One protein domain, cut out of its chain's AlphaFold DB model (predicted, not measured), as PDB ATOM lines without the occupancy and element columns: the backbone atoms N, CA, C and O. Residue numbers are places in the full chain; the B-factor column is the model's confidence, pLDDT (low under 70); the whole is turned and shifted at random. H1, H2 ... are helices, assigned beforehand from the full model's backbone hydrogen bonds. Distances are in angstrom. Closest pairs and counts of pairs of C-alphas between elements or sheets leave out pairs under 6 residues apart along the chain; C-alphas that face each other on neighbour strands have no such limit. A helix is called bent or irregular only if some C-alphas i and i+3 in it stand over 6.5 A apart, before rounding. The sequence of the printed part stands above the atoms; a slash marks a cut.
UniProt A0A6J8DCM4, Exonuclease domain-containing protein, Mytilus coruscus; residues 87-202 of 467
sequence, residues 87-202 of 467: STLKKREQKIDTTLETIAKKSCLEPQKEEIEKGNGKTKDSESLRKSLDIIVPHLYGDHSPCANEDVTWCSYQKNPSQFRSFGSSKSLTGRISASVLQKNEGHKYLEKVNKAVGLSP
ATOM      1  N   SER A  87      31.321  45.497 -22.983       85.12
ATOM      2  CA  SER A  87      31.260  44.819 -21.680       85.12
ATOM      3  C   SER A  87      29.937  45.063 -20.947       85.12
ATOM      4  O   SER A  87      29.416  44.162 -20.290       85.12
ATOM      5  N   THR A  88      29.360  46.259 -21.089       86.50
ATOM      6  CA  THR A  88      28.048  46.593 -20.528       86.50
ATOM      7  C   THR A  88      26.955  45.835 -21.265       86.50
ATOM      8  O   THR A  88      26.134  45.203 -20.606       86.50
ATOM      9  N   LEU A  89      26.967  45.832 -22.602       87.31
ATOM     10  CA  LEU A  89      25.999  45.066 -23.398       87.31
ATOM     11  C   LEU A  89      26.034  43.578 -23.053       87.31
ATOM     12  O   LEU A  89      24.991  43.015 -22.735       87.31
ATOM     13  N   LYS A  90      27.224  42.973 -23.005       85.88
ATOM     14  CA  LYS A  90      27.402  41.546 -22.696       85.88
ATOM     15  C   LYS A  90      26.885  41.176 -21.302       85.88
ATOM     16  O   LYS A  90      26.208  40.168 -21.139       85.88
ATOM     17  N   LYS A  91      27.141  42.014 -20.287       87.38
ATOM     18  CA  LYS A  91      26.583  41.813 -18.935       87.38
ATOM     19  C   LYS A  91      25.051  41.876 -18.924       87.38
ATOM     20  O   LYS A  91      24.414  41.180 -18.138       87.38
ATOM     21  N   ARG A  92      24.445  42.727 -19.761       89.25
ATOM     22  CA  ARG A  92      22.979  42.839 -19.866       89.25
ATOM     23  C   ARG A  92      22.379  41.667 -20.629       89.25
ATOM     24  O   ARG A  92      21.385  41.126 -20.162       89.25
ATOM     25  N   GLU A  93      23.005  41.264 -21.727       90.06
ATOM     26  CA  GLU A  93      22.655  40.074 -22.508       90.06
ATOM     27  C   GLU A  93      22.590  38.839 -21.609       90.06
ATOM     28  O   GLU A  93      21.528  38.247 -21.488       90.06
ATOM     29  N   GLN A  94      23.643  38.558 -20.835       87.62
ATOM     30  CA  GLN A  94      23.679  37.409 -19.920       87.62
ATOM     31  C   GLN A  94      22.511  37.383 -18.922       87.62
ATOM     32  O   GLN A  94      21.925  36.331 -18.682       87.62
ATOM     33  N   LYS A  95      22.138  38.538 -18.353       88.00
ATOM     34  CA  LYS A  95      20.993  38.631 -17.431       88.00
ATOM     35  C   LYS A  95      19.663  38.344 -18.140       88.00
ATOM     36  O   LYS A  95      18.773  37.716 -17.559       88.00
ATOM     37  N   ILE A  96      19.511  38.832 -19.371       91.19
ATOM     38  CA  ILE A  96      18.332  38.566 -20.198       91.19
ATOM     39  C   ILE A  96      18.278  37.085 -20.591       91.19
ATOM     40  O   ILE A  96      17.215  36.485 -20.466       91.19
ATOM     41  N   ASP A  97      19.402  36.487 -20.981       90.88
ATOM     42  CA  ASP A  97      19.490  35.097 -21.439       90.88
ATOM     43  C   ASP A  97      19.043  34.106 -20.366       90.88
ATOM     44  O   ASP A  97      18.194  33.262 -20.637       90.88
ATOM     45  N   THR A  98      19.507  34.258 -19.120       89.81
ATOM     46  CA  THR A  98      19.054  33.408 -18.003       89.81
ATOM     47  C   THR A  98      17.538  33.491 -17.799       89.81
ATOM     48  O   THR A  98      16.869  32.497 -17.499       89.81
ATOM     49  N   THR A  99      16.967  34.683 -17.992       92.56
ATOM     50  CA  THR A  99      15.520  34.884 -17.872       92.56
ATOM     51  C   THR A  99      14.773  34.265 -19.055       92.56
ATOM     52  O   THR A  99      13.755  33.604 -18.858       92.56
ATOM     53  N   LEU A 100      15.287  34.438 -20.277       93.06
ATOM     54  CA  LEU A 100      14.744  33.824 -21.489       93.06
ATOM     55  C   LEU A 100      14.727  32.303 -21.372       93.06
ATOM     56  O   LEU A 100      13.693  31.703 -21.640       93.06
ATOM     57  N   GLU A 101      15.828  31.699 -20.935       91.19
ATOM     58  CA  GLU A 101      15.950  30.254 -20.748       91.19
ATOM     59  C   GLU A 101      14.909  29.728 -19.758       91.19
ATOM     60  O   GLU A 101      14.183  28.779 -20.058       91.19
ATOM     61  N   THR A 102      14.762  30.400 -18.615       91.62
ATOM     62  CA  THR A 102      13.782  30.027 -17.587       91.62
ATOM     63  C   THR A 102      12.351  30.069 -18.128       91.62
ATOM     64  O   THR A 102      11.571  29.141 -17.910       91.62
ATOM     65  N   ILE A 103      11.986  31.137 -18.846       93.62
ATOM     66  CA  ILE A 103      10.636  31.282 -19.409       93.62
ATOM     67  C   ILE A 103      10.432  30.287 -20.559       93.62
ATOM     68  O   ILE A 103       9.363  29.692 -20.665       93.62
ATOM     69  N   ALA A 104      11.450  30.058 -21.392       91.81
ATOM     70  CA  ALA A 104      11.382  29.129 -22.512       91.81
ATOM     71  C   ALA A 104      11.203  27.682 -22.039       91.81
ATOM     72  O   ALA A 104      10.305  27.005 -22.536       91.81
ATOM     73  N   LYS A 105      11.972  27.236 -21.035       89.12
ATOM     74  CA  LYS A 105      11.801  25.922 -20.393       89.12
ATOM     75  C   LYS A 105      10.370  25.745 -19.879       89.12
ATOM     76  O   LYS A 105       9.712  24.776 -20.244       89.12
ATOM     77  N   LYS A 106       9.841  26.725 -19.136       89.62
ATOM     78  CA  LYS A 106       8.440  26.706 -18.670       89.62
ATOM     79  C   LYS A 106       7.435  26.643 -19.824       89.62
ATOM     80  O   LYS A 106       6.475  25.890 -19.749       89.62
ATOM     81  N   SER A 107       7.675  27.383 -20.909       91.88
ATOM     82  CA  SER A 107       6.780  27.392 -22.076       91.88
ATOM     83  C   SER A 107       6.689  26.042 -22.797       91.88
ATOM     84  O   SER A 107       5.717  25.818 -23.510       91.88
ATOM     85  N   CYS A 108       7.686  25.167 -22.625       86.56
ATOM     86  CA  CYS A 108       7.683  23.811 -23.172       86.56
ATOM     87  C   CYS A 108       7.132  22.783 -22.176       86.56
ATOM     88  O   CYS A 108       6.384  21.900 -22.578       86.56
ATOM     89  N   LEU A 109       7.478  22.911 -20.890       82.25
ATOM     90  CA  LEU A 109       7.108  21.939 -19.858       82.25
ATOM     91  C   LEU A 109       5.608  21.933 -19.539       82.25
ATOM     92  O   LEU A 109       5.059  20.875 -19.254       82.25
ATOM     93  N   GLU A 110       4.930  23.082 -19.575       82.19
ATOM     94  CA  GLU A 110       3.499  23.135 -19.239       82.19
ATOM     95  C   GLU A 110       2.620  22.394 -20.274       82.19
ATOM     96  O   GLU A 110       1.869  21.510 -19.861       82.19
ATOM     97  N   PRO A 111       2.752  22.627 -21.601       81.00
ATOM     98  CA  PRO A 111       2.050  21.816 -22.603       81.00
ATOM     99  C   PRO A 111       2.431  20.334 -22.562       81.00
ATOM    100  O   PRO A 111       1.580  19.478 -22.763       81.00
ATOM    101  N   GLN A 112       3.699  20.024 -22.278       74.75
ATOM    102  CA  GLN A 112       4.174  18.647 -22.159       74.75
ATOM    103  C   GLN A 112       3.477  17.895 -21.019       74.75
ATOM    104  O   GLN A 112       3.037  16.767 -21.215       74.75
ATOM    105  N   LYS A 113       3.330  18.516 -19.841       75.94
ATOM    106  CA  LYS A 113       2.561  17.928 -18.732       75.94
ATOM    107  C   LYS A 113       1.105  17.698 -19.124       75.94
ATOM    108  O   LYS A 113       0.574  16.629 -18.858       75.94
ATOM    109  N   GLU A 114       0.485  18.667 -19.797       78.31
ATOM    110  CA  GLU A 114      -0.899  18.552 -20.267       78.31
ATOM    111  C   GLU A 114      -1.074  17.401 -21.279       78.31
ATOM    112  O   GLU A 114      -2.046  16.648 -21.201       78.31
ATOM    113  N   GLU A 115      -0.130  17.226 -22.211       74.25
ATOM    114  CA  GLU A 115      -0.115  16.098 -23.154       74.25
ATOM    115  C   GLU A 115       0.047  14.755 -22.431       74.25
ATOM    116  O   GLU A 115      -0.672  13.801 -22.733       74.25
ATOM    117  N   ILE A 116       0.935  14.693 -21.436       69.56
ATOM    118  CA  ILE A 116       1.159  13.510 -20.601       69.56
ATOM    119  C   ILE A 116      -0.100  13.143 -19.799       69.56
ATOM    120  O   ILE A 116      -0.479  11.974 -19.750       69.56
ATOM    121  N   GLU A 117      -0.766  14.120 -19.183       73.38
ATOM    122  CA  GLU A 117      -1.991  13.909 -18.401       73.38
ATOM    123  C   GLU A 117      -3.152  13.416 -19.274       73.38
ATOM    124  O   GLU A 117      -3.888  12.508 -18.883       73.38
ATOM    125  N   LYS A 118      -3.296  13.969 -20.486       71.00
ATOM    126  CA  LYS A 118      -4.327  13.560 -21.455       71.00
ATOM    127  C   LYS A 118      -4.031  12.213 -22.117       71.00
ATOM    128  O   LYS A 118      -4.958  11.542 -22.562       71.00
ATOM    129  N   GLY A 119      -2.761  11.817 -22.178       64.06
ATOM    130  CA  GLY A 119      -2.283  10.571 -22.773       64.06
ATOM    131  C   GLY A 119      -2.414   9.324 -21.893       64.06
ATOM    132  O   GLY A 119      -1.964   8.266 -22.316       64.06
ATOM    133  N   ASN A 120      -3.035   9.398 -20.707       57.84
ATOM    134  CA  ASN A 120      -3.136   8.305 -19.718       57.84
ATOM    135  C   ASN A 120      -3.982   7.066 -20.146       57.84
ATOM    136  O   ASN A 120      -4.515   6.328 -19.314       57.84
ATOM    137  N   GLY A 121      -4.088   6.787 -21.448       54.72
ATOM    138  CA  GLY A 121      -4.632   5.555 -22.018       54.72
ATOM    139  C   GLY A 121      -3.597   4.422 -22.059       54.72
ATOM    140  O   GLY A 121      -2.796   4.328 -22.981       54.72
ATOM    141  N   LYS A 122      -3.654   3.548 -21.048       54.84
ATOM    142  CA  LYS A 122      -3.009   2.226 -20.875       54.84
ATOM    143  C   LYS A 122      -2.367   1.579 -22.129       54.84
ATOM    144  O   LYS A 122      -3.006   0.756 -22.775       54.84
ATOM    145  N   THR A 123      -1.078   1.818 -22.391       54.47
ATOM    146  CA  THR A 123      -0.191   0.896 -23.141       54.47
ATOM    147  C   THR A 123       1.273   1.075 -22.705       54.47
ATOM    148  O   THR A 123       1.665   2.160 -22.281       54.47
ATOM    149  N   LYS A 124       2.096   0.021 -22.824       54.97
ATOM    150  CA  LYS A 124       3.541   0.015 -22.488       54.97
ATOM    151  C   LYS A 124       4.364   1.013 -23.334       54.97
ATOM    152  O   LYS A 124       5.412   1.476 -22.902       54.97
ATOM    153  N   ASP A 125       3.853   1.377 -24.511       59.78
ATOM    154  CA  ASP A 125       4.439   2.363 -25.432       59.78
ATOM    155  C   ASP A 125       4.288   3.813 -24.917       59.78
ATOM    156  O   ASP A 125       5.166   4.657 -25.099       59.78
ATOM    157  N   SER A 126       3.222   4.090 -24.154       61.31
ATOM    158  CA  SER A 126       2.967   5.412 -23.563       61.31
ATOM    159  C   SER A 126       4.007   5.817 -22.512       61.31
ATOM    160  O   SER A 126       4.244   7.010 -22.317       61.31
ATOM    161  N   GLU A 127       4.623   4.857 -21.819       66.88
ATOM    162  CA  GLU A 127       5.631   5.125 -20.788       66.88
ATOM    163  C   GLU A 127       6.993   5.472 -21.409       66.88
ATOM    164  O   GLU A 127       7.618   6.459 -21.020       66.88
ATOM    165  N   SER A 128       7.404   4.728 -22.441       67.12
ATOM    166  CA  SER A 128       8.610   5.011 -23.236       67.12
ATOM    167  C   SER A 128       8.534   6.380 -23.926       67.12
ATOM    168  O   SER A 128       9.489   7.168 -23.900       67.12
ATOM    169  N   LEU A 129       7.363   6.720 -24.478       70.50
ATOM    170  CA  LEU A 129       7.118   8.026 -25.085       70.50
ATOM    171  C   LEU A 129       7.196   9.161 -24.052       70.50
ATOM    172  O   LEU A 129       7.816  10.188 -24.319       70.50
ATOM    173  N   ARG A 130       6.624   8.969 -22.858       69.50
ATOM    174  CA  ARG A 130       6.671   9.947 -21.759       69.50
ATOM    175  C   ARG A 130       8.104  10.227 -21.304       69.50
ATOM    176  O   ARG A 130       8.510  11.386 -21.260       69.50
ATOM    177  N   LYS A 131       8.884   9.173 -21.060       72.19
ATOM    178  CA  LYS A 131      10.314   9.272 -20.733       72.19
ATOM    179  C   LYS A 131      11.086  10.011 -21.827       72.19
ATOM    180  O   LYS A 131      11.870  10.908 -21.536       72.19
ATOM    181  N   SER A 132      10.800   9.709 -23.095       73.12
ATOM    182  CA  SER A 132      11.414  10.400 -24.233       73.12
ATOM    183  C   SER A 132      11.073  11.894 -24.272       73.12
ATOM    184  O   SER A 132      11.959  12.707 -24.531       73.12
ATOM    185  N   LEU A 133       9.821  12.275 -23.988       74.50
ATOM    186  CA  LEU A 133       9.401  13.678 -23.920       74.50
ATOM    187  C   LEU A 133      10.147  14.433 -22.809       74.50
ATOM    188  O   LEU A 133      10.614  15.552 -23.041       74.50
ATOM    189  N   ASP A 134      10.316  13.824 -21.630       75.62
ATOM    190  CA  ASP A 134      10.982  14.436 -20.464       75.62
ATOM    191  C   ASP A 134      12.457  14.790 -20.726       75.62
ATOM    192  O   ASP A 134      13.007  15.701 -20.104       75.62
ATOM    193  N   ILE A 135      13.075  14.152 -21.722       81.25
ATOM    194  CA  ILE A 135      14.478  14.359 -22.104       81.25
ATOM    195  C   ILE A 135      14.643  15.483 -23.138       81.25
ATOM    196  O   ILE A 135      15.691  16.131 -23.169       81.25
ATOM    197  N   ILE A 136      13.628  15.773 -23.966       80.56
ATOM    198  CA  ILE A 136      13.745  16.722 -25.095       80.56
ATOM    199  C   ILE A 136      14.144  18.122 -24.623       80.56
ATOM    200  O   ILE A 136      15.039  18.742 -25.203       80.56
ATOM    201  N   VAL A 137      13.481  18.645 -23.585       80.88
ATOM    202  CA  VAL A 137      13.724  20.017 -23.117       80.88
ATOM    203  C   VAL A 137      15.110  20.152 -22.472       80.88
ATOM    204  O   VAL A 137      15.841  21.045 -22.900       80.88
ATOM    205  N   PRO A 138      15.533  19.302 -21.510       80.44
ATOM    206  CA  PRO A 138      16.907  19.316 -20.997       80.44
ATOM    207  C   PRO A 138      17.959  19.177 -22.106       80.44
ATOM    208  O   PRO A 138      18.886  19.988 -22.176       80.44
ATOM    209  N   HIS A 139      17.750  18.243 -23.040       80.00
ATOM    210  CA  HIS A 139      18.674  17.988 -24.142       80.00
ATOM    211  C   HIS A 139      18.833  19.203 -25.068       80.00
ATOM    212  O   HIS A 139      19.952  19.534 -25.458       80.00
ATOM    213  N   LEU A 140      17.745  19.919 -25.389       78.75
ATOM    214  CA  LEU A 140      17.789  21.153 -26.191       78.75
ATOM    215  C   LEU A 140      18.699  22.226 -25.568       78.75
ATOM    216  O   LEU A 140      19.294  23.029 -26.288       78.75
ATOM    217  N   TYR A 141      18.806  22.237 -24.240       77.69
ATOM    218  CA  TYR A 141      19.638  23.167 -23.478       77.69
ATOM    219  C   TYR A 141      21.012  22.594 -23.100       77.69
ATOM    220  O   TYR A 141      21.736  23.216 -22.325       77.69
ATOM    221  N   GLY A 142      21.396  21.450 -23.678       76.62
ATOM    222  CA  GLY A 142      22.705  20.824 -23.488       76.62
ATOM    223  C   GLY A 142      22.853  20.039 -22.183       76.62
ATOM    224  O   GLY A 142      23.968  19.642 -21.852       76.62
ATOM    225  N   ASP A 143      21.765  19.809 -21.443       80.38
ATOM    226  CA  ASP A 143      21.764  18.906 -20.294       80.38
ATOM    227  C   ASP A 143      21.500  17.469 -20.762       80.38
ATOM    228  O   ASP A 143      20.382  17.100 -21.130       80.38
ATOM    229  N   HIS A 144      22.559  16.661 -20.759       80.94
ATOM    230  CA  HIS A 144      22.520  15.252 -21.142       80.94
ATOM    231  C   HIS A 144      22.406  14.301 -19.942       80.94
ATOM    232  O   HIS A 144      22.375  13.089 -20.148       80.94
ATOM    233  N   SER A 145      22.308  14.812 -18.710       82.00
ATOM    234  CA  SER A 145      22.171  13.980 -17.502       82.00
ATOM    235  C   SER A 145      20.964  13.029 -17.581       82.00
ATOM    236  O   SER A 145      21.119  11.852 -17.259       82.00
ATOM    237  N   PRO A 146      19.790  13.457 -18.098       81.81
ATOM    238  CA  PRO A 146      18.640  12.565 -18.276       81.81
ATOM    239  C   PRO A 146      18.807  11.536 -19.404       81.81
ATOM    240  O   PRO A 146      18.076  10.554 -19.438       81.81
ATOM    241  N   CYS A 147      19.754  11.738 -20.331       81.56
ATOM    242  CA  CYS A 147      19.957  10.832 -21.469       81.56
ATOM    243  C   CYS A 147      20.638   9.517 -21.062       81.56
ATOM    244  O   CYS A 147      20.540   8.541 -21.791       81.56
ATOM    245  N   ALA A 148      21.353   9.492 -19.931       69.94
ATOM    246  CA  ALA A 148      22.089   8.312 -19.473       69.94
ATOM    247  C   ALA A 148      21.185   7.230 -18.855       69.94
ATOM    248  O   ALA A 148      21.563   6.064 -18.833       69.94
ATOM    249  N   ASN A 149      20.009   7.622 -18.359       62.31
ATOM    250  CA  ASN A 149      19.113   6.758 -17.586       62.31
ATOM    251  C   ASN A 149      18.023   6.082 -18.439       62.31
ATOM    252  O   ASN A 149      17.190   5.364 -17.895       62.31
ATOM    253  N   GLU A 150      17.998   6.327 -19.750       61.59
ATOM    254  CA  GLU A 150      16.942   5.878 -20.665       61.59
ATOM    255  C   GLU A 150      17.564   5.387 -21.991       61.59
ATOM    256  O   GLU A 150      18.654   5.828 -22.369       61.59
ATOM    257  N   ASP A 151      16.878   4.503 -22.727       63.81
ATOM    258  CA  ASP A 151      17.316   3.963 -24.033       63.81
ATOM    259  C   ASP A 151      17.207   5.013 -25.172       63.81
ATOM    260  O   ASP A 151      16.529   4.831 -26.189       63.81
ATOM    261  N   VAL A 152      17.862   6.169 -25.013       69.94
ATOM    262  CA  VAL A 152      17.768   7.326 -25.920       69.94
ATOM    263  C   VAL A 152      18.662   7.148 -27.151       69.94
ATOM    264  O   VAL A 152      19.728   7.749 -27.294       69.94
ATOM    265  N   THR A 153      18.190   6.366 -28.119       72.69
ATOM    266  CA  THR A 153      18.946   6.020 -29.341       72.69
ATOM    267  C   THR A 153      19.295   7.205 -30.257       72.69
ATOM    268  O   THR A 153      20.145   7.069 -31.144       72.69
ATOM    269  N   TRP A 154      18.681   8.377 -30.070       78.69
ATOM    270  CA  TRP A 154      18.925   9.578 -30.878       78.69
ATOM    271  C   TRP A 154      19.968  10.538 -30.277       78.69
ATOM    272  O   TRP A 154      20.427  11.443 -30.971       78.69
ATOM    273  N   CYS A 155      20.397  10.341 -29.025       80.62
ATOM    274  CA  CYS A 155      21.372  11.214 -28.371       80.62
ATOM    275  C   CYS A 155      22.801  10.949 -28.882       80.62
ATOM    276  O   CYS A 155      23.445   9.969 -28.509       80.62
ATOM    277  N   SER A 156      23.345  11.843 -29.714       78.75
ATOM    278  CA  SER A 156      24.723  11.711 -30.222       78.75
ATOM    279  C   SER A 156      25.795  11.820 -29.132       78.75
ATOM    280  O   SER A 156      26.855  11.219 -29.280       78.75
ATOM    281  N   TYR A 157      25.523  12.545 -28.038       79.75
ATOM    282  CA  TYR A 157      26.445  12.650 -26.902       79.75
ATOM    283  C   TYR A 157      26.669  11.290 -26.234       79.75
ATOM    284  O   TYR A 157      27.808  10.913 -26.003       79.75
ATOM    285  N   GLN A 158      25.604  10.514 -26.007       76.50
ATOM    286  CA  GLN A 158      25.693   9.177 -25.410       76.50
ATOM    287  C   GLN A 158      26.457   8.194 -26.308       76.50
ATOM    288  O   GLN A 158      27.188   7.344 -25.812       76.50
ATOM    289  N   LYS A 159      26.326   8.341 -27.633       76.75
ATOM    290  CA  LYS A 159      27.037   7.499 -28.604       76.75
ATOM    291  C   LYS A 159      28.542   7.748 -28.620       76.75
ATOM    292  O   LYS A 159      29.293   6.811 -28.862       76.75
ATOM    293  N   ASN A 160      28.989   8.993 -28.430       78.94
ATOM    294  CA  ASN A 160      30.415   9.314 -28.471       78.94
ATOM    295  C   ASN A 160      30.760  10.592 -27.668       78.94
ATOM    296  O   ASN A 160      30.972  11.654 -28.265       78.94
ATOM    297  N   PRO A 161      30.832  10.518 -26.320       78.81
ATOM    298  CA  PRO A 161      31.037  11.698 -25.475       78.81
ATOM    299  C   PRO A 161      32.358  12.430 -25.750       78.81
ATOM    300  O   PRO A 161      32.412  13.656 -25.696       78.81
ATOM    301  N   SER A 162      33.421  11.691 -26.085       76.50
ATOM    302  CA  SER A 162      34.776  12.226 -26.282       76.50
ATOM    303  C   SER A 162      34.935  13.047 -27.567       76.50
ATOM    304  O   SER A 162      35.779  13.938 -27.627       76.50
ATOM    305  N   GLN A 163      34.115  12.779 -28.588       76.12
ATOM    306  CA  GLN A 163      34.127  13.498 -29.867       76.12
ATOM    307  C   GLN A 163      32.953  14.473 -30.019       76.12
ATOM    308  O   GLN A 163      32.874  15.199 -31.015       76.12
ATOM    309  N   PHE A 164      32.038  14.514 -29.047       71.06
ATOM    310  CA  PHE A 164      30.869  15.376 -29.109       71.06
ATOM    311  C   PHE A 164      31.266  16.849 -28.981       71.06
ATOM    312  O   PHE A 164      31.519  17.377 -27.899       71.06
ATOM    313  N   ARG A 165      31.286  17.549 -30.117       62.41
ATOM    314  CA  ARG A 165      31.436  19.004 -30.155       62.41
ATOM    315  C   ARG A 165      30.058  19.645 -30.055       62.41
ATOM    316  O   ARG A 165      29.302  19.673 -31.025       62.41
ATOM    317  N   SER A 166      29.732  20.195 -28.889       60.69
ATOM    318  CA  SER A 166      28.511  20.979 -28.716       60.69
ATOM    319  C   SER A 166      28.679  22.362 -29.356       60.69
ATOM    320  O   SER A 166      29.002  23.349 -28.704       60.69
ATOM    321  N   PHE A 167      28.390  22.472 -30.654       51.59
ATOM    322  CA  PHE A 167      28.268  23.780 -31.322       51.59
ATOM    323  C   PHE A 167      27.136  24.644 -30.709       51.59
ATOM    324  O   PHE A 167      27.080  25.851 -30.930       51.59
ATOM    325  N   GLY A 168      26.263  24.017 -29.902       52.44
ATOM    326  CA  GLY A 168      25.109  24.578 -29.195       52.44
ATOM    327  C   GLY A 168      25.354  25.192 -27.805       52.44
ATOM    328  O   GLY A 168      24.450  25.831 -27.279       52.44
ATOM    329  N   SER A 169      26.528  25.011 -27.186       55.53
ATOM    330  CA  SER A 169      26.720  25.264 -25.739       55.53
ATOM    331  C   SER A 169      27.156  26.686 -25.364       55.53
ATOM    332  O   SER A 169      27.335  26.997 -24.183       55.53
ATOM    333  N   SER A 170      27.337  27.584 -26.338       66.69
ATOM    334  CA  SER A 170      27.686  28.971 -26.017       66.69
ATOM    335  C   SER A 170      26.507  29.684 -25.345       66.69
ATOM    336  O   SER A 170      25.383  29.646 -25.845       66.69
ATOM    337  N   LYS A 171      26.770  30.409 -24.248       67.00
ATOM    338  CA  LYS A 171      25.730  31.151 -23.505       67.00
ATOM    339  C   LYS A 171      24.920  32.107 -24.397       67.00
ATOM    340  O   LYS A 171      23.710  32.208 -24.241       67.00
ATOM    341  N   SER A 172      25.571  32.743 -25.376       68.06
ATOM    342  CA  SER A 172      24.920  33.629 -26.354       68.06
ATOM    343  C   SER A 172      23.984  32.894 -27.319       68.06
ATOM    344  O   SER A 172      23.013  33.466 -27.813       68.06
ATOM    345  N   LEU A 173      24.268  31.626 -27.628       78.62
ATOM    346  CA  LEU A 173      23.398  30.810 -28.473       78.62
ATOM    347  C   LEU A 173      22.181  30.315 -27.689       78.62
ATOM    348  O   LEU A 173      21.076  30.344 -28.228       78.62
ATOM    349  N   THR A 174      22.354  29.966 -26.411       82.69
ATOM    350  CA  THR A 174      21.258  29.583 -25.510       82.69
ATOM    351  C   THR A 174      20.153  30.639 -25.485       82.69
ATOM    352  O   THR A 174      18.996  30.314 -25.747       82.69
ATOM    353  N   GLY A 175      20.501  31.917 -25.286       86.75
ATOM    354  CA  GLY A 175      19.530  33.018 -25.298       86.75
ATOM    355  C   GLY A 175      18.752  33.139 -26.613       86.75
ATOM    356  O   GLY A 175      17.531  33.321 -26.614       86.75
ATOM    357  N   ARG A 176      19.430  32.959 -27.755       87.50
ATOM    358  CA  ARG A 176      18.810  32.991 -29.094       87.50
ATOM    359  C   ARG A 176      17.891  31.795 -29.345       87.50
ATOM    360  O   ARG A 176      16.819  31.965 -29.935       87.50
ATOM    361  N   ILE A 177      18.281  30.604 -28.889       88.00
ATOM    362  CA  ILE A 177      17.437  29.402 -28.933       88.00
ATOM    363  C   ILE A 177      16.183  29.642 -28.089       88.00
ATOM    364  O   ILE A 177      15.074  29.501 -28.602       88.00
ATOM    365  N   SER A 178      16.331  30.110 -26.847       91.50
ATOM    366  CA  SER A 178      15.201  30.421 -25.964       91.50
ATOM    367  C   SER A 178      14.262  31.469 -26.555       91.50
ATOM    368  O   SER A 178      13.047  31.280 -26.550       91.50
ATOM    369  N   ALA A 179      14.796  32.547 -27.134       92.69
ATOM    370  CA  ALA A 179      13.997  33.553 -27.829       92.69
ATOM    371  C   ALA A 179      13.227  32.967 -29.026       92.69
ATOM    372  O   ALA A 179      12.076  33.340 -29.264       92.69
ATOM    373  N   SER A 180      13.833  32.029 -29.759       91.62
ATOM    374  CA  SER A 180      13.201  31.338 -30.891       91.62
ATOM    375  C   SER A 180      12.079  30.402 -30.437       91.62
ATOM    376  O   SER A 180      10.987  30.436 -31.012       91.62
ATOM    377  N   VAL A 181      12.313  29.629 -29.372       91.56
ATOM    378  CA  VAL A 181      11.314  28.771 -28.715       91.56
ATOM    379  C   VAL A 181      10.131  29.611 -28.235       91.56
ATOM    380  O   VAL A 181       8.988  29.351 -28.606       91.56
ATOM    381  N   LEU A 182      10.390  30.700 -27.512       93.88
ATOM    382  CA  LEU A 182       9.343  31.605 -27.034       93.88
ATOM    383  C   LEU A 182       8.577  32.270 -28.177       93.88
ATOM    384  O   LEU A 182       7.354  32.373 -28.137       93.88
ATOM    385  N   GLN A 183       9.268  32.685 -29.238       92.50
ATOM    386  CA  GLN A 183       8.619  33.246 -30.418       92.50
ATOM    387  C   GLN A 183       7.716  32.232 -31.133       92.50
ATOM    388  O   GLN A 183       6.723  32.637 -31.756       92.50
ATOM    389  N   LYS A 184       8.068  30.944 -31.098       90.44
ATOM    390  CA  LYS A 184       7.261  29.856 -31.653       90.44
ATOM    391  C   LYS A 184       6.032  29.592 -30.785       90.44
ATOM    392  O   LYS A 184       4.932  29.570 -31.334       90.44
ATOM    393  N   ASN A 185       6.228  29.457 -29.476       90.12
ATOM    394  CA  ASN A 185       5.191  29.065 -28.521       90.12
ATOM    395  C   ASN A 185       4.213  30.214 -28.235       90.12
ATOM    396  O   ASN A 185       3.002  30.021 -28.224       90.12
ATOM    397  N   GLU A 186       4.717  31.438 -28.075       88.94
ATOM    398  CA  GLU A 186       3.923  32.588 -27.618       88.94
ATOM    399  C   GLU A 186       3.789  33.713 -28.658       88.94
ATOM    400  O   GLU A 186       3.099  34.718 -28.439       88.94
ATOM    401  N   GLY A 187       4.455  33.592 -29.810       90.50
ATOM    402  CA  GLY A 187       4.575  34.704 -30.753       90.50
ATOM    403  C   GLY A 187       5.389  35.856 -30.164       90.50
ATOM    404  O   GLY A 187       6.064  35.708 -29.162       90.50
ATOM    405  N   HIS A 188       5.321  37.052 -30.749       91.06
ATOM    406  CA  HIS A 188       6.090  38.220 -30.266       91.06
ATOM    407  C   HIS A 188       5.649  38.766 -28.896       91.06
ATOM    408  O   HIS A 188       6.281  39.682 -28.375       91.06
ATOM    409  N   LYS A 189       4.596  38.203 -28.289       90.25
ATOM    410  CA  LYS A 189       4.125  38.594 -26.952       90.25
ATOM    411  C   LYS A 189       5.103  38.203 -25.839       90.25
ATOM    412  O   LYS A 189       5.068  38.825 -24.781       90.25
ATOM    413  N   TYR A 190       6.009  37.250 -26.076       93.12
ATOM    414  CA  TYR A 190       6.994  36.843 -25.066       93.12
ATOM    415  C   TYR A 190       7.871  38.011 -24.586       93.12
ATOM    416  O   TYR A 190       8.286  38.027 -23.432       93.12
ATOM    417  N   LEU A 191       8.112  39.021 -25.435       93.62
ATOM    418  CA  LEU A 191       8.892  40.211 -25.074       93.62
ATOM    419  C   LEU A 191       8.301  40.943 -23.866       93.62
ATOM    420  O   LEU A 191       9.037  41.439 -23.018       93.62
ATOM    421  N   GLU A 192       6.973  40.996 -23.766       91.88
ATOM    422  CA  GLU A 192       6.289  41.569 -22.612       91.88
ATOM    423  C   GLU A 192       6.507  40.719 -21.357       91.88
ATOM    424  O   GLU A 192       6.798  41.275 -20.297       91.88
ATOM    425  N   LYS A 193       6.411  39.388 -21.470       91.56
ATOM    426  CA  LYS A 193       6.649  38.481 -20.338       91.56
ATOM    427  C   LYS A 193       8.079  38.592 -19.821       91.56
ATOM    428  O   LYS A 193       8.275  38.717 -18.616       91.56
ATOM    429  N   VAL A 194       9.059  38.621 -20.725       93.31
ATOM    430  CA  VAL A 194      10.474  38.789 -20.370       93.31
ATOM    431  C   VAL A 194      10.695  40.145 -19.712       93.31
ATOM    432  O   VAL A 194      11.262  40.185 -18.628       93.31
ATOM    433  N   ASN A 195      10.188  41.241 -20.298       92.31
ATOM    434  CA  ASN A 195      10.293  42.575 -19.697       92.31
ATOM    435  C   ASN A 195       9.733  42.599 -18.269       92.31
ATOM    436  O   ASN A 195      10.420  43.076 -17.371       92.31
ATOM    437  N   LYS A 196       8.539  42.039 -18.037       91.38
ATOM    438  CA  LYS A 196       7.953  41.949 -16.689       91.38
ATOM    439  C   LYS A 196       8.831  41.132 -15.739       91.38
ATOM    440  O   LYS A 196       9.093  41.585 -14.631       91.38
ATOM    441  N   ALA A 197       9.328  39.976 -16.185       91.19
ATOM    442  CA  ALA A 197      10.181  39.102 -15.379       91.19
ATOM    443  C   ALA A 197      11.511  39.761 -14.978       91.19
ATOM    444  O   ALA A 197      12.011  39.514 -13.885       91.19
ATOM    445  N   VAL A 198      12.064  40.638 -15.822       88.50
ATOM    446  CA  VAL A 198      13.284  41.399 -15.504       88.50
ATOM    447  C   VAL A 198      13.021  42.755 -14.832       88.50
ATOM    448  O   VAL A 198      13.956  43.539 -14.664       88.50
ATOM    449  N   GLY A 199      11.773  43.043 -14.442       87.25
ATOM    450  CA  GLY A 199      11.385  44.286 -13.762       87.25
ATOM    451  C   GLY A 199      11.332  45.523 -14.667       87.25
ATOM    452  O   GLY A 199      11.363  46.652 -14.184       87.25
ATOM    453  N   LEU A 200      11.270  45.335 -15.985       88.88
ATOM    454  CA  LEU A 200      11.190  46.404 -16.978       88.88
ATOM    455  C   LEU A 200       9.742  46.676 -17.387       88.88
ATOM    456  O   LEU A 200       8.869  45.808 -17.362       88.88
ATOM    457  N   SER A 201       9.489  47.895 -17.864       88.19
ATOM    458  CA  SER A 201       8.182  48.220 -18.439       88.19
ATOM    459  C   SER A 201       7.896  47.379 -19.700       88.19
ATOM    460  O   SER A 201       8.757  47.318 -20.584       88.19
ATOM    461  N   PRO A 202       6.680  46.816 -19.855       83.50
ATOM    462  CA  PRO A 202       6.262  46.046 -21.035       83.50
ATOM    463  C   PRO A 202       6.498  46.745 -22.381       83.50
ATOM    464  O   PRO A 202       6.895  46.113 -23.358       83.50
TER     465      PRO A 202
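This is residues 87 to 202 of the 467 residues of the protein "Exonuclease domain-containing protein" of Mytilus coruscus (UniProt A0A6J8DCM4). One long helix, H1, is the spine of a flat, loosely built model: H5 crosses it at residues 93 to 108, H6 packs on residues 96 to 103, and after H1 the chain folds back as H2 into a helical hairpin. Short H3 packs on H2, H4 is near H3, and residues 120 to 125 stick out. The printed part has 116 residues, with six named helices, H1 to H6 in order, and no named strand: all helix. It is loose, with a radius of gyration of the C-alphas of 16.6 A, and spans 50 by 39 by 17 A.

H1, residues 87 to 118, begins at C-alpha 87 (31.260, 44.819, -21.680) and is 47.4 A long. H2 is residues 124 to 140, 25.8 A; H3, residues 145 to 149; H4, residues 156 to 159; H5, residues 171 to 185, 21.2 A. H6, residues 187 to 197, 16.9 A, ends at C-alpha 197 (10.181, 39.102, -15.379). H2 and H6 are only just irregular: C-alphas 134 and 137 are 6.8 A apart, C-alphas 187 and 190 6.54 A.

H1, the hub, touches H2 in a hairpin, at a shallow tilt of 8 degrees, opposite ways; the closest C-alphas, of Ile 116 and Arg 130, are 6.7 A apart. H1 touches H5 at a steep tilt of 43 degrees, the same way, closest at C-alphas of Asp 97 and Gly 175, 4.4 A. H1 touches H6 at a steep tilt of 65 degrees, closest at C-alphas of Leu 100 and Val 194, 6.6 A. H2 touches H3, closest at C-alphas of Ile 135 and Pro 146, 5.9 A. H2 and H5 are apart. O i to N i+4 pairs are within hydrogen-bond range in 26 of 28 for H1, 9 of 13 for H2, 10 of 11 for H5, 4 of 7 for H6 and 0 of 1 for H3, which has 0 of 2 O i to N i+3 pairs; H4 is too short for an i+4 pair.

The C-alphas farthest apart, of Ser 87 and Lys 122, are 54.7 A apart. The printed part has no cut; the link from H4 to H5, 11 residues, is long. Mean pLDDT of the printed part is 79.6; 25 residues are under 70, among them 119 to 128 and 165 to 172.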